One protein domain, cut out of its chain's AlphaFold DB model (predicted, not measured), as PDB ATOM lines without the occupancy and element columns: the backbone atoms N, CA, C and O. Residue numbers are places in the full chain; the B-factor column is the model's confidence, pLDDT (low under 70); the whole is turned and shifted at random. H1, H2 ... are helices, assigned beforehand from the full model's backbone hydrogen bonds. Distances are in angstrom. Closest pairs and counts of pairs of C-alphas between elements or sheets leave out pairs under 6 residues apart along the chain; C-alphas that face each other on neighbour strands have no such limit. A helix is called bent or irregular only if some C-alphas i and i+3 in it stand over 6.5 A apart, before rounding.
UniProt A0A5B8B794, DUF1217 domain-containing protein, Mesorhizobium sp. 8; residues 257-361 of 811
ATOM      1  N   MET A 257     139.103 160.517 184.174       49.69
ATOM      2  CA  MET A 257     138.745 161.115 182.885       49.69
ATOM      3  C   MET A 257     137.282 161.564 182.829       49.69
ATOM      4  O   MET A 257     136.997 162.624 182.277       49.69
ATOM      5  N   GLN A 258     136.355 160.819 183.441       57.53
ATOM      6  CA  GLN A 258     134.955 161.233 183.530       57.53
ATOM      7  C   GLN A 258     134.799 162.500 184.378       57.53
ATOM      8  O   GLN A 258     134.061 163.399 183.990       57.53
ATOM      9  N   ALA A 259     135.553 162.633 185.472       53.03
ATOM     10  CA  ALA A 259     135.553 163.859 186.273       53.03
ATOM     11  C   ALA A 259     136.061 165.085 185.484       53.03
ATOM     12  O   ALA A 259     135.585 166.205 185.687       53.03
ATOM     13  N   GLU A 260     137.013 164.887 184.568       59.47
ATOM     14  CA  GLU A 260     137.469 165.935 183.652       59.47
ATOM     15  C   GLU A 260     136.412 166.267 182.586       59.47
ATOM     16  O   GLU A 260     136.210 167.445 182.288       59.47
ATOM     17  N   VAL A 261     135.681 165.269 182.072       61.00
ATOM     18  CA  VAL A 261     134.546 165.470 181.148       61.00
ATOM     19  C   VAL A 261     133.426 166.258 181.816       61.00
ATOM     20  O   VAL A 261     132.922 167.219 181.239       61.00
ATOM     21  N   ASP A 262     133.063 165.895 183.043       61.56
ATOM     22  CA  ASP A 262     132.018 166.576 183.808       61.56
ATOM     23  C   ASP A 262     132.414 168.034 184.068       61.56
ATOM     24  O   ASP A 262     131.617 168.957 183.873       61.56
ATOM     25  N   TYR A 263     133.680 168.261 184.440       68.75
ATOM     26  CA  TYR A 263     134.217 169.608 184.594       68.75
ATOM     27  C   TYR A 263     134.169 170.395 183.281       68.75
ATOM     28  O   TYR A 263     133.774 171.564 183.290       68.75
ATOM     29  N   TYR A 264     134.560 169.784 182.163       78.69
ATOM     30  CA  TYR A 264     134.525 170.424 180.855       78.69
ATOM     31  C   TYR A 264     133.097 170.815 180.461       78.69
ATOM     32  O   TYR A 264     132.839 171.994 180.214       78.69
ATOM     33  N   ASN A 265     132.149 169.875 180.511       71.69
ATOM     34  CA  ASN A 265     130.744 170.098 180.154       71.69
ATOM     35  C   ASN A 265     130.094 171.196 181.009       71.69
ATOM     36  O   ASN A 265     129.362 172.039 180.492       71.69
ATOM     37  N   ALA A 266     130.413 171.252 182.305       69.50
ATOM     38  CA  ALA A 266     129.879 172.264 183.215       69.50
ATOM     39  C   ALA A 266     130.450 173.682 182.996       69.50
ATOM     40  O   ALA A 266     129.903 174.662 183.519       69.50
ATOM     41  N   ASN A 267     131.575 173.821 182.287       77.00
ATOM     42  CA  ASN A 267     132.305 175.090 182.204       77.00
ATOM     43  C   ASN A 267     132.539 175.599 180.782       77.00
ATOM     44  O   ASN A 267     132.719 176.806 180.626       77.00
ATOM     45  N   ILE A 268     132.500 174.748 179.756       87.69
ATOM     46  CA  ILE A 268     132.825 175.158 178.387       87.69
ATOM     47  C   ILE A 268     131.850 176.204 177.835       87.69
ATOM     48  O   ILE A 268     132.290 177.172 177.224       87.69
ATOM     49  N   GLY A 269     130.558 176.117 178.169       80.69
ATOM     50  CA  GLY A 269     129.552 177.113 177.767       80.69
ATOM     51  C   GLY A 269     129.771 178.522 178.345       80.69
ATOM     52  O   GLY A 269     129.095 179.467 177.943       80.69
ATOM     53  N   LYS A 270     130.715 178.694 179.284       85.62
ATOM     54  CA  LYS A 270     131.104 180.005 179.838       85.62
ATOM     55  C   LYS A 270     132.185 180.702 178.999       85.62
ATOM     56  O   LYS A 270     132.421 181.891 179.203       85.62
ATOM     57  N   VAL A 271     132.846 179.986 178.088       83.00
ATOM     58  CA  VAL A 271     133.919 180.497 177.223       83.00
ATOM     59  C   VAL A 271     133.303 181.278 176.062       83.00
ATOM     60  O   VAL A 271     132.474 180.743 175.335       83.00
ATOM     61  N   LYS A 272     133.704 182.538 175.860       85.38
ATOM     62  CA  LYS A 272     133.178 183.388 174.771       85.38
ATOM     63  C   LYS A 272     134.246 183.824 173.771       85.38
ATOM     64  O   LYS A 272     133.917 184.392 172.732       85.38
ATOM     65  N   SER A 273     135.516 183.578 174.076       81.50
ATOM     66  CA  SER A 273     136.652 184.022 173.275       81.50
ATOM     67  C   SER A 273     137.868 183.103 173.426       81.50
ATOM     68  O   SER A 273     137.981 182.340 174.387       81.50
ATOM     69  N   ILE A 274     138.835 183.260 172.516       81.00
ATOM     70  CA  ILE A 274     140.161 182.619 172.595       81.00
ATOM     71  C   ILE A 274     140.840 182.931 173.939       81.00
ATOM     72  O   ILE A 274     141.499 182.074 174.523       81.00
ATOM     73  N   VAL A 275     140.667 184.156 174.450       81.06
ATOM     74  CA  VAL A 275     141.262 184.592 175.721       81.06
ATOM     75  C   VAL A 275     140.651 183.840 176.903       81.06
ATOM     76  O   VAL A 275     141.395 183.417 177.784       81.06
ATOM     77  N   ASP A 276     139.337 183.610 176.899       77.69
ATOM     78  CA  ASP A 276     138.661 182.850 177.961       77.69
ATOM     79  C   ASP A 276     139.116 181.385 177.976       77.69
ATOM     80  O   ASP A 276     139.362 180.820 179.045       77.69
ATOM     81  N   LEU A 277     139.286 180.783 176.791       85.19
ATOM     82  CA  LEU A 277     139.778 179.409 176.658       85.19
ATOM     83  C   LEU A 277     141.219 179.286 177.169       85.19
ATOM     84  O   LEU A 277     141.511 178.407 177.976       85.19
ATOM     85  N   LEU A 278     142.110 180.195 176.755       78.88
ATOM     86  CA  LEU A 278     143.503 180.237 177.221       78.88
ATOM     87  C   LEU A 278     143.614 180.556 178.722       78.88
ATOM     88  O   LEU A 278     144.547 180.101 179.387       78.88
ATOM     89  N   GLY A 279     142.671 181.334 179.261       74.19
ATOM     90  CA  GLY A 279     142.608 181.704 180.675       74.19
ATOM     91  C   GLY A 279     142.258 180.533 181.594       74.19
ATOM     92  O   GLY A 279     142.706 180.499 182.743       74.19
ATOM     93  N   ASN A 280     141.520 179.535 181.098       81.56
ATOM     94  CA  ASN A 280     141.208 178.320 181.843       81.56
ATOM     95  C   ASN A 280     142.115 177.160 181.409       81.56
ATOM     96  O   ASN A 280     141.780 176.370 180.529       81.56
ATOM     97  N   LYS A 281     143.253 177.013 182.099       80.50
ATOM     98  CA  LYS A 281     144.250 175.962 181.819       80.50
ATOM     99  C   LYS A 281     143.670 174.546 181.823       80.50
ATOM    100  O   LYS A 281     144.158 173.707 181.077       80.50
ATOM    101  N   ARG A 282     142.656 174.272 182.650       76.94
ATOM    102  CA  ARG A 282     142.026 172.949 182.730       76.94
ATOM    103  C   ARG A 282     141.180 172.669 181.489       76.94
ATOM    104  O   ARG A 282     141.333 171.608 180.898       76.94
ATOM    105  N   LEU A 283     140.385 173.646 181.039       84.94
ATOM    106  CA  LEU A 283     139.633 173.546 179.781       84.94
ATOM    107  C   LEU A 283     140.552 173.486 178.560       84.94
ATOM    108  O   LEU A 283     140.311 172.673 177.677       84.94
ATOM    109  N   LEU A 284     141.613 174.298 178.518       86.00
ATOM    110  CA  LEU A 284     142.581 174.267 177.424       86.00
ATOM    111  C   LEU A 284     143.301 172.919 177.352       86.00
ATOM    112  O   LEU A 284     143.415 172.339 176.276       86.00
ATOM    113  N   ASN A 285     143.765 172.410 178.498       77.75
ATOM    114  CA  ASN A 285     144.439 171.121 178.560       77.75
ATOM    115  C   ASN A 285     143.499 169.994 178.133       77.75
ATOM    116  O   ASN A 285     143.893 169.175 177.315       77.75
ATOM    117  N   PHE A 286     142.260 169.985 178.626       81.88
ATOM    118  CA  PHE A 286     141.232 169.041 178.190       81.88
ATOM    119  C   PHE A 286     141.011 169.106 176.677       81.88
ATOM    120  O   PHE A 286     141.123 168.098 175.987       81.88
ATOM    121  N   ALA A 287     140.757 170.310 176.160       86.88
ATOM    122  CA  ALA A 287     140.466 170.540 174.757       86.88
ATOM    123  C   ALA A 287     141.614 170.070 173.863       86.88
ATOM    124  O   ALA A 287     141.377 169.308 172.944       86.88
ATOM    125  N   MET A 288     142.859 170.446 174.154       83.81
ATOM    126  CA  MET A 288     144.014 170.003 173.366       83.81
ATOM    127  C   MET A 288     144.260 168.495 173.497       83.81
ATOM    128  O   MET A 288     144.489 167.830 172.487       83.81
ATOM    129  N   THR A 289     144.123 167.943 174.707       76.38
ATOM    130  CA  THR A 289     144.300 166.503 174.962       76.38
ATOM    131  C   THR A 289     143.312 165.673 174.143       76.38
ATOM    132  O   THR A 289     143.700 164.652 173.585       76.38
ATOM    133  N   ALA A 290     142.069 166.137 173.974       76.19
ATOM    134  CA  ALA A 290     141.076 165.479 173.126       76.19
ATOM    135  C   ALA A 290     141.581 165.256 171.686       76.19
ATOM    136  O   ALA A 290     141.441 164.175 171.112       76.19
ATOM    137  N   PHE A 291     142.282 166.235 171.117       77.50
ATOM    138  CA  PHE A 291     142.876 166.121 169.780       77.50
ATOM    139  C   PHE A 291     144.270 165.471 169.794       77.50
ATOM    140  O   PHE A 291     144.963 165.481 168.781       77.50
ATOM    141  N   GLY A 292     144.694 164.881 170.917       66.69
ATOM    142  CA  GLY A 292     146.001 164.239 171.073       66.69
ATOM    143  C   GLY A 292     147.167 165.226 171.180       66.69
ATOM    144  O   GLY A 292     148.307 164.859 170.890       66.69
ATOM    145  N   LEU A 293     146.894 166.478 171.550       76.88
ATOM    146  CA  LEU A 293     147.881 167.542 171.717       76.88
ATOM    147  C   LEU A 293     148.154 167.789 173.206       76.88
ATOM    148  O   LEU A 293     147.233 167.769 174.020       76.88
ATOM    149  N   ASP A 294     149.400 168.100 173.566       76.12
ATOM    150  CA  ASP A 294     149.754 168.462 174.942       76.12
ATOM    151  C   ASP A 294     149.919 169.979 175.087       76.12
ATOM    152  O   ASP A 294     150.918 170.566 174.661       76.12
ATOM    153  N   ALA A 295     148.948 170.610 175.753       77.75
ATOM    154  CA  ALA A 295     148.955 172.042 176.040       77.75
ATOM    155  C   ALA A 295     150.173 172.490 176.868       77.75
ATOM    156  O   ALA A 295     150.531 173.666 176.835       77.75
ATOM    157  N   LYS A 296     150.817 171.585 177.618       74.88
ATOM    158  CA  LYS A 296     152.000 171.889 178.441       74.88
ATOM    159  C   LYS A 296     153.277 172.000 177.617       74.88
ATOM    160  O   LYS A 296     154.212 172.670 178.047       74.88
ATOM    161  N   THR A 297     153.321 171.345 176.459       76.50
ATOM    162  CA  THR A 297     154.476 171.378 175.547       76.50
ATOM    163  C   THR A 297     154.453 172.562 174.586       76.50
ATOM    164  O   THR A 297     155.434 172.812 173.890       76.50
ATOM    165  N   GLU A 298     153.356 173.318 174.566       79.06
ATOM    166  CA  GLU A 298     153.113 174.389 173.608       79.06
ATOM    167  C   GLU A 298     153.096 175.764 174.274       79.06
ATOM    168  O   GLU A 298     152.603 175.942 175.390       79.06
ATOM    169  N   SER A 299     153.626 176.778 173.582       78.56
ATOM    170  CA  SER A 299     153.584 178.138 174.116       78.56
ATOM    171  C   SER A 299     152.168 178.724 173.987       78.56
ATOM    172  O   SER A 299     151.532 178.583 172.936       78.56
ATOM    173  N   PRO A 300     151.662 179.455 175.003       75.50
ATOM    174  CA  PRO A 300     150.351 180.100 174.917       75.50
ATOM    175  C   PRO A 300     150.208 181.056 173.727       75.50
ATOM    176  O   PRO A 300     149.108 181.210 173.200       75.50
ATOM    177  N   SER A 301     151.307 181.680 173.279       69.44
ATOM    178  CA  SER A 301     151.309 182.534 172.087       69.44
ATOM    179  C   SER A 301     151.086 181.724 170.813       69.44
ATOM    180  O   SER A 301     150.220 182.080 170.025       69.44
ATOM    181  N   LYS A 302     151.770 180.585 170.653       82.31
ATOM    182  CA  LYS A 302     151.608 179.717 169.481       82.31
ATOM    183  C   LYS A 302     150.183 179.171 169.381       82.31
ATOM    184  O   LYS A 302     149.599 179.194 168.303       82.31
ATOM    185  N   ILE A 303     149.593 178.741 170.500       83.06
ATOM    186  CA  ILE A 303     148.191 178.280 170.543       83.06
ATOM    187  C   ILE A 303     147.234 179.413 170.156       83.06
ATOM    188  O   ILE A 303     146.316 179.205 169.361       83.06
ATOM    189  N   ARG A 304     147.457 180.619 170.691       84.25
ATOM    190  CA  ARG A 304     146.659 181.803 170.359       84.25
ATOM    191  C   ARG A 304     146.733 182.140 168.872       84.25
ATOM    192  O   ARG A 304     145.689 182.399 168.288       84.25
ATOM    193  N   ASP A 305     147.925 182.130 168.284       76.81
ATOM    194  CA  ASP A 305     148.139 182.480 166.875       76.81
ATOM    195  C   ASP A 305     147.461 181.470 165.939       76.81
ATOM    196  O   ASP A 305     146.827 181.860 164.960       76.81
ATOM    197  N   MET A 306     147.510 180.178 166.283       87.00
ATOM    198  CA  MET A 306     146.778 179.130 165.561       87.00
ATOM    199  C   MET A 306     145.258 179.325 165.647       87.00
ATOM    200  O   MET A 306     144.593 179.313 164.617       87.00
ATOM    201  N   LEU A 307     144.709 179.553 166.846       83.75
ATOM    202  CA  LEU A 307     143.267 179.779 167.037       83.75
ATOM    203  C   LEU A 307     142.775 181.081 166.391       83.75
ATOM    204  O   LEU A 307     141.653 181.136 165.896       83.75
ATOM    205  N   ALA A 308     143.597 182.131 166.397       77.31
ATOM    206  CA  ALA A 308     143.259 183.423 165.805       77.31
ATOM    207  C   ALA A 308     143.291 183.392 164.271       77.31
ATOM    208  O   ALA A 308     142.514 184.106 163.643       77.31
ATOM    209  N   GLY A 309     144.172 182.578 163.680       73.81
ATOM    210  CA  GLY A 309     144.244 182.383 162.231       73.81
ATOM    211  C   GLY A 309     143.114 181.523 161.652       73.81
ATOM    212  O   GLY A 309     142.877 181.590 160.447       73.81
ATOM    213  N   GLY A 310     142.424 180.738 162.488       82.25
ATOM    214  CA  GLY A 310     141.356 179.827 162.066       82.25
ATOM    215  C   GLY A 310     141.848 178.724 161.121       82.25
ATOM    216  O   GLY A 310     143.051 178.508 160.968       82.25
ATOM    217  N   VAL A 311     140.915 178.020 160.473       78.56
ATOM    218  CA  VAL A 311     141.236 176.998 159.446       78.56
ATOM    219  C   VAL A 311     140.750 177.341 158.038       78.56
ATOM    220  O   VAL A 311     141.059 176.621 157.092       78.56
ATOM    221  N   SER A 312     140.009 178.439 157.876       75.00
ATOM    222  CA  SER A 312     139.443 178.830 156.577       75.00
ATOM    223  C   SER A 312     140.501 179.333 155.586       75.00
ATOM    224  O   SER A 312     140.329 179.181 154.378       75.00
ATOM    225  N   ASP A 313     141.600 179.910 156.079       75.81
ATOM    226  CA  ASP A 313     142.738 180.327 155.256       75.81
ATOM    227  C   ASP A 313     143.742 179.164 155.100       75.81
ATOM    228  O   ASP A 313     144.295 178.697 156.107       75.81
ATOM    229  N   PRO A 314     144.037 178.687 153.874       76.12
ATOM    230  CA  PRO A 314     145.079 177.686 153.635       76.12
ATOM    231  C   PRO A 314     146.471 178.097 154.146       76.12
ATOM    232  O   PRO A 314     147.288 177.229 154.458       76.12
ATOM    233  N   ALA A 315     146.749 179.400 154.254       78.56
ATOM    234  CA  ALA A 315     147.994 179.951 154.790       78.56
ATOM    235  C   ALA A 315     147.990 180.124 156.322       78.56
ATOM    236  O   ALA A 315     149.009 180.525 156.886       78.56
ATOM    237  N   SER A 316     146.882 179.809 157.007       79.19
ATOM    238  CA  SER A 316     146.794 179.920 158.467       79.19
ATOM    239  C   SER A 316     147.863 179.071 159.174       79.19
ATOM    240  O   SER A 316     148.208 177.980 158.697       79.19
ATOM    241  N   PRO A 317     148.369 179.509 160.345       80.69
ATOM    242  CA  PRO A 317     149.403 178.776 161.075       80.69
ATOM    243  C   PRO A 317     149.035 177.313 161.349       80.69
ATOM    244  O   PRO A 317     149.897 176.446 161.274       80.69
ATOM    245  N   ALA A 318     147.756 177.025 161.611       76.69
ATOM    246  CA  ALA A 318     147.276 175.669 161.857       76.69
ATOM    247  C   ALA A 318     147.319 174.782 160.597       76.69
ATOM    248  O   ALA A 318     147.718 173.621 160.676       76.69
ATOM    249  N   ASN A 319     146.972 175.326 159.424       77.25
ATOM    250  CA  ASN A 319     146.984 174.584 158.159       77.25
ATOM    251  C   ASN A 319     148.399 174.328 157.623       77.25
ATOM    252  O   ASN A 319     148.618 173.316 156.948       77.25
ATOM    253  N   GLN A 320     149.354 175.203 157.949       83.69
ATOM    254  CA  GLN A 320     150.759 175.092 157.542       83.69
ATOM    255  C   GLN A 320     151.547 174.034 158.331       83.69
ATOM    256  O   GLN A 320     152.612 173.602 157.889       83.69
ATOM    257  N   LEU A 321     151.037 173.584 159.482       74.94
ATOM    258  CA  LEU A 321     151.676 172.516 160.246       74.94
ATOM    259  C   LEU A 321     151.521 171.158 159.545       74.94
ATOM    260  O   LEU A 321     150.492 170.839 158.934       74.94
ATOM    261  N   SER A 322     152.572 170.343 159.663       72.44
ATOM    262  CA  SER A 322     152.571 168.946 159.224       72.44
ATOM    263  C   SER A 322     151.612 168.099 160.061       72.44
ATOM    264  O   SER A 322     150.927 167.234 159.524       72.44
ATOM    265  N   ASP A 323     151.519 168.385 161.361       72.62
ATOM    266  CA  ASP A 323     150.592 167.729 162.275       72.62
ATOM    267  C   ASP A 323     149.182 168.333 162.164       72.62
ATOM    268  O   ASP A 323     148.897 169.427 162.657       72.62
ATOM    269  N   LYS A 324     148.274 167.599 161.513       77.56
ATOM    270  CA  LYS A 324     146.894 168.043 161.270       77.56
ATOM    271  C   LYS A 324     146.005 168.029 162.510       77.56
ATOM    272  O   LYS A 324     144.917 168.600 162.466       77.56
ATOM    273  N   ARG A 325     146.474 167.489 163.639       79.44
ATOM    274  CA  ARG A 325     145.750 167.567 164.920       79.44
ATOM    275  C   ARG A 325     145.577 169.011 165.384       79.44
ATOM    276  O   ARG A 325     144.534 169.344 165.936       79.44
ATOM    277  N   TYR A 326     146.544 169.886 165.087       81.56
ATOM    278  CA  TYR A 326     146.418 171.321 165.355       81.56
ATOM    279  C   TYR A 326     145.313 171.959 164.513       81.56
ATOM    280  O   TYR A 326     144.516 172.722 165.048       81.56
ATOM    281  N   ALA A 327     145.211 171.610 163.228       80.56
ATOM    282  CA  ALA A 327     144.120 172.080 162.377       80.56
ATOM    283  C   ALA A 327     142.758 171.545 162.851       80.56
ATOM    284  O   ALA A 327     141.806 172.310 162.930       80.56
ATOM    285  N   ALA A 328     142.665 170.272 163.253       78.38
ATOM    286  CA  ALA A 328     141.432 169.695 163.797       78.38
ATOM    287  C   ALA A 328     140.989 170.377 165.105       78.38
ATOM    288  O   ALA A 328     139.819 170.729 165.257       78.38
ATOM    289  N   PHE A 329     141.932 170.632 166.016       90.38
ATOM    290  CA  PHE A 329     141.687 171.403 167.235       90.38
ATOM    291  C   PHE A 329     141.211 172.828 166.913       90.38
ATOM    292  O   PHE A 329     140.196 173.273 167.448       90.38
ATOM    293  N   VAL A 330     141.885 173.540 166.005       90.88
ATOM    294  CA  VAL A 330     141.490 174.909 165.628       90.88
ATOM    295  C   VAL A 330     140.135 174.934 164.923       90.88
ATOM    296  O   VAL A 330     139.343 175.824 165.201       90.88
ATOM    297  N   ALA A 331     139.818 173.945 164.088       86.69
ATOM    298  CA  ALA A 331     138.517 173.832 163.426       86.69
ATOM    299  C   ALA A 331     137.362 173.636 164.423       86.69
ATOM    300  O   ALA A 331     136.268 174.188 164.242       86.69
ATOM    301  N   ALA A 332     137.598 172.863 165.489       85.19
ATOM    302  CA  ALA A 332     136.634 172.706 166.572       85.19
ATOM    303  C   ALA A 332     136.447 174.028 167.334       85.19
ATOM    304  O   ALA A 332     135.316 174.474 167.525       85.19
ATOM    305  N   PHE A 333     137.548 174.704 167.671       92.69
ATOM    306  CA  PHE A 333     137.566 175.951 168.438       92.69
ATOM    307  C   PHE A 333     137.733 177.210 167.564       92.69
ATOM    308  O   PHE A 333     138.441 178.143 167.948       92.69
ATOM    309  N   ASP A 334     137.073 177.265 166.402       87.06
ATOM    310  CA  ASP A 334     137.241 178.367 165.442       87.06
ATOM    311  C   ASP A 334     136.457 179.635 165.847       87.06
ATOM    312  O   ASP A 334     135.424 179.992 165.275       87.06
ATOM    313  N   PHE A 335     136.976 180.357 166.843       83.81
ATOM    314  CA  PHE A 335     136.436 181.652 167.269       83.81
ATOM    315  C   PHE A 335     136.548 182.734 166.190       83.81
ATOM    316  O   PHE A 335     135.828 183.729 166.275       83.81
ATOM    317  N   SER A 336     137.425 182.563 165.195       78.50
ATOM    318  CA  SER A 336     137.552 183.509 164.084       78.50
ATOM    319  C   SER A 336     136.336 183.443 163.160       78.50
ATOM    320  O   SER A 336     135.840 184.478 162.715       78.50
ATOM    321  N   GLN A 337     135.802 182.236 162.952       81.50
ATOM    322  CA  GLN A 337     134.628 182.000 162.121       81.50
ATOM    323  C   GLN A 337     133.315 182.167 162.898       81.50
ATOM    324  O   GLN A 337     132.372 182.762 162.379       81.50
ATOM    325  N   TYR A 338     133.234 181.652 164.131       81.44
ATOM    326  CA  TYR A 338     131.961 181.543 164.863       81.44
ATOM    327  C   TYR A 338     131.856 182.453 166.093       81.44
ATOM    328  O   TYR A 338     130.809 182.493 166.744       81.44
ATOM    329  N   GLY A 339     132.910 183.196 166.447       80.56
ATOM    330  CA  GLY A 339     132.905 184.078 167.617       80.56
ATOM    331  C   GLY A 339     132.486 183.339 168.894       80.56
ATOM    332  O   GLY A 339     132.901 182.206 169.134       80.56
ATOM    333  N   ALA A 340     131.615 183.948 169.701       77.25
ATOM    334  CA  ALA A 340     131.126 183.342 170.944       77.25
ATOM    335  C   ALA A 340     130.295 182.059 170.732       77.25
ATOM    336  O   ALA A 340     130.220 181.238 171.643       77.25
ATOM    337  N   ALA A 341     129.713 181.850 169.543       78.81
ATOM    338  CA  ALA A 341     128.938 180.645 169.235       78.81
ATOM    339  C   ALA A 341     129.818 179.390 169.088       78.81
ATOM    340  O   ALA A 341     129.306 178.276 169.107       78.81
ATOM    341  N   THR A 342     131.143 179.547 168.996       83.12
ATOM    342  CA  THR A 342     132.104 178.431 168.967       83.12
ATOM    343  C   THR A 342     131.894 177.472 170.134       83.12
ATOM    344  O   THR A 342     131.842 176.264 169.933       83.12
ATOM    345  N   ALA A 343     131.711 178.005 171.348       82.00
ATOM    346  CA  ALA A 343     131.619 177.210 172.571       82.00
ATOM    347  C   ALA A 343     130.341 176.360 172.677       82.00
ATOM    348  O   ALA A 343     130.254 175.496 173.546       82.00
ATOM    349  N   THR A 344     129.359 176.599 171.804       77.19
ATOM    350  CA  THR A 344     128.093 175.859 171.749       77.19
ATOM    351  C   THR A 344     127.996 174.919 170.547       77.19
ATOM    352  O   THR A 344     127.001 174.213 170.429       77.19
ATOM    353  N   ARG A 345     128.999 174.892 169.655       85.69
ATOM    354  CA  ARG A 345     129.035 173.975 168.501       85.69
ATOM    355  C   ARG A 345     129.251 172.536 168.954       85.69
ATOM    356  O   ARG A 345     130.020 172.299 169.882       85.69
ATOM    357  N   ASP A 346     128.692 171.581 168.217       64.44
ATOM    358  CA  ASP A 346     128.835 170.147 168.513       64.44
ATOM    359  C   ASP A 346     130.293 169.679 168.513       64.44
ATOM    360  O   ASP A 346     130.688 168.885 169.365       64.44
ATOM    361  N   ALA A 347     131.131 170.265 167.650       74.25
ATOM    362  CA  ALA A 347     132.573 170.018 167.651       74.25
ATOM    363  C   ALA A 347     133.223 170.282 169.028       74.25
ATOM    364  O   ALA A 347     134.182 169.613 169.419       74.25
ATOM    365  N   VAL A 348     132.683 171.239 169.788       82.12
ATOM    366  CA  VAL A 348     133.155 171.622 171.123       82.12
ATOM    367  C   VAL A 348     132.384 170.883 172.218       82.12
ATOM    368  O   VAL A 348     132.992 170.363 173.143       82.12
ATOM    369  N   THR A 349     131.058 170.794 172.133       70.00
ATOM    370  CA  THR A 349     130.216 170.274 173.229       70.00
ATOM    371  C   THR A 349     129.996 168.763 173.194       70.00
ATOM    372  O   THR A 349     129.657 168.183 174.223       70.00
ATOM    373  N   GLN A 350     130.202 168.115 172.045       62.69
ATOM    374  CA  GLN A 350     129.975 166.680 171.853       62.69
ATOM    375  C   GLN A 350     131.265 165.965 171.441       62.69
ATOM    376  O   GLN A 350     131.739 165.074 172.150       62.69
ATOM    377  N   THR A 351     131.882 166.406 170.342       71.56
ATOM    378  CA  THR A 351     133.061 165.747 169.765       71.56
ATOM    379  C   THR A 351     134.276 165.852 170.685       71.56
ATOM    380  O   THR A 351     134.963 164.861 170.905       71.56
ATOM    381  N   THR A 352     134.531 167.019 171.290       77.62
ATOM    382  CA  THR A 352     135.708 167.212 172.159       77.62
ATOM    383  C   THR A 352     135.669 166.341 173.433       77.62
ATOM    384  O   THR A 352     136.669 165.680 173.713       77.62
ATOM    385  N   PRO A 353     134.564 166.252 174.206       70.62
ATOM    386  CA  PRO A 353     134.472 165.312 175.328       70.62
ATOM    387  C   PRO A 353     134.620 163.841 174.938       70.62
ATOM    388  O   PRO A 353     135.281 163.090 175.655       70.62
ATOM    389  N   ALA A 354     134.037 163.440 173.803       66.38
ATOM    390  CA  ALA A 354     134.195 162.089 173.273       66.38
ATOM    391  C   ALA A 354     135.672 161.808 172.964       66.38
ATOM    392  O   ALA A 354     136.259 160.881 173.520       66.38
ATOM    393  N   TYR A 355     136.311 162.692 172.200       70.75
ATOM    394  CA  TYR A 355     137.733 162.617 171.870       70.75
ATOM    395  C   TYR A 355     138.637 162.623 173.109       70.75
ATOM    396  O   TYR A 355     139.669 161.953 173.116       70.75
ATOM    397  N   TYR A 356     138.262 163.329 174.179       69.81
ATOM    398  CA  TYR A 356     139.010 163.330 175.437       69.81
ATOM    399  C   TYR A 356     138.971 161.980 176.150       69.81
ATOM    400  O   TYR A 356     140.025 161.476 176.538       69.81
ATOM    401  N   LEU A 357     137.798 161.355 176.283       62.34
ATOM    402  CA  LEU A 357     137.686 160.004 176.855       62.34
ATOM    403  C   LEU A 357     138.523 158.982 176.078       62.34
ATOM    404  O   LEU A 357     139.011 158.009 176.639       62.34
ATOM    405  N   GLN A 358     138.725 159.248 174.792       61.62
ATOM    406  CA  GLN A 358     139.441 158.390 173.860       61.62
ATOM    407  C   GLN A 358     140.924 158.757 173.705       61.62
ATOM    408  O   GLN A 358     141.681 158.018 173.085       61.62
ATOM    409  N   SER A 359     141.361 159.895 174.249       58.56
ATOM    410  CA  SER A 359     142.727 160.421 174.095       58.56
ATOM    411  C   SER A 359     143.803 159.589 174.804       58.56
ATOM    412  O   SER A 359     144.988 159.762 174.528       58.56
ATOM    413  N   ALA A 360     143.397 158.667 175.685       54.59
ATOM    414  CA  ALA A 360     144.283 157.658 176.257       54.59
ATOM    415  C   ALA A 360     144.710 156.584 175.239       54.59
ATOM    416  O   ALA A 360     145.650 155.846 175.527       54.59
ATOM    417  N   ASP A 361     144.047 156.496 174.078       64.44
ATOM    418  CA  ASP A 361     144.375 155.558 173.006       64.44
ATOM    419  C   ASP A 361     145.219 156.241 171.902       64.44
ATOM    420  O   ASP A 361     144.698 157.048 171.117       64.44
TER     421      ASP A 361
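Overview. This is residues 257 to 361 of the 811 residues of the protein "DUF1217 domain-containing protein" of Mesorhizobium sp. 8 (UniProt A0A5B8B794). This is a compact cluster of short helices: at one end of the longest axis H1 and H8 run side by side in opposite ways with H3 packed across them, and at the other end short H5 packs on both H4 and H6. H2 lies beside H4, running the opposite way, while irregular H7 lies to one side of the cluster and makes a corner with H4 where their ends meet. The printed part has 105 residues with eight named helices, H1 to H8 in chain order, and no named strand; its class is all helix. The radius of gyration of the C-alphas is 12.4 A, and the spans are 37 by 29 by 22 A.

Along the chain. Find C-alpha 257 at (138.745, 161.115, 182.885); from there H1 runs 15.9 A through residues 257 to 268. Next come H2, residues 274 to 279, and H3, residues 281 to 290, 14.0 A long. Look for C-alpha 300 at (150.351, 180.100, 174.917), where H4 begins; it runs 14.3 A to residue 309. H5 holds residues 317 to 320, H6 residues 324 to 332, and H7 residues 335 to 344. H7 is irregular: C-alphas 337 and 340 are 9.6 A apart. H8, residues 346 to 358, runs 16.7 A and ends at C-alpha 358, (139.441, 158.390, 173.860).

Arrangement. Start at H1, which touches H8 at a shallow tilt of 17 degrees, opposite ways; their closest C-alphas, of Val 261 and Pro 353, are 5.8 A apart. H3 touches H8 about perpendicular, at 76 degrees, closest at C-alphas Ala 290 and Tyr 356, 3.8 A. H2 touches H4 at a shallow tilt of 20 degrees, closest at C-alphas Ile 274 and Arg 304, 6.9 A. H5 touches H6, with the C-alphas of Ala 318 and Ala 327 closest at 4.8 A. H4 and H7 touch only at their ends, closest at C-alphas Ala 308 and Ser 336, 6.0 A. Every O i to N i+4 pair is within hydrogen-bond range in H1, H2, H3, H4 and H6; H8 has 6 of 9, H7 1 of 6 with 3 of 7 O i to N i+3 pairs, and H5 is too short for an O i to N i+4 pair.

Size, cuts and confidence. The two C-alphas farthest apart, of Ala 259 and Ala 315, are 37.5 A apart. The printed part has no cut, and no link is long. Mean pLDDT of the printed part is 76.6; look for values under 70 at, among others, residues 257 to 263 and 356 to 361.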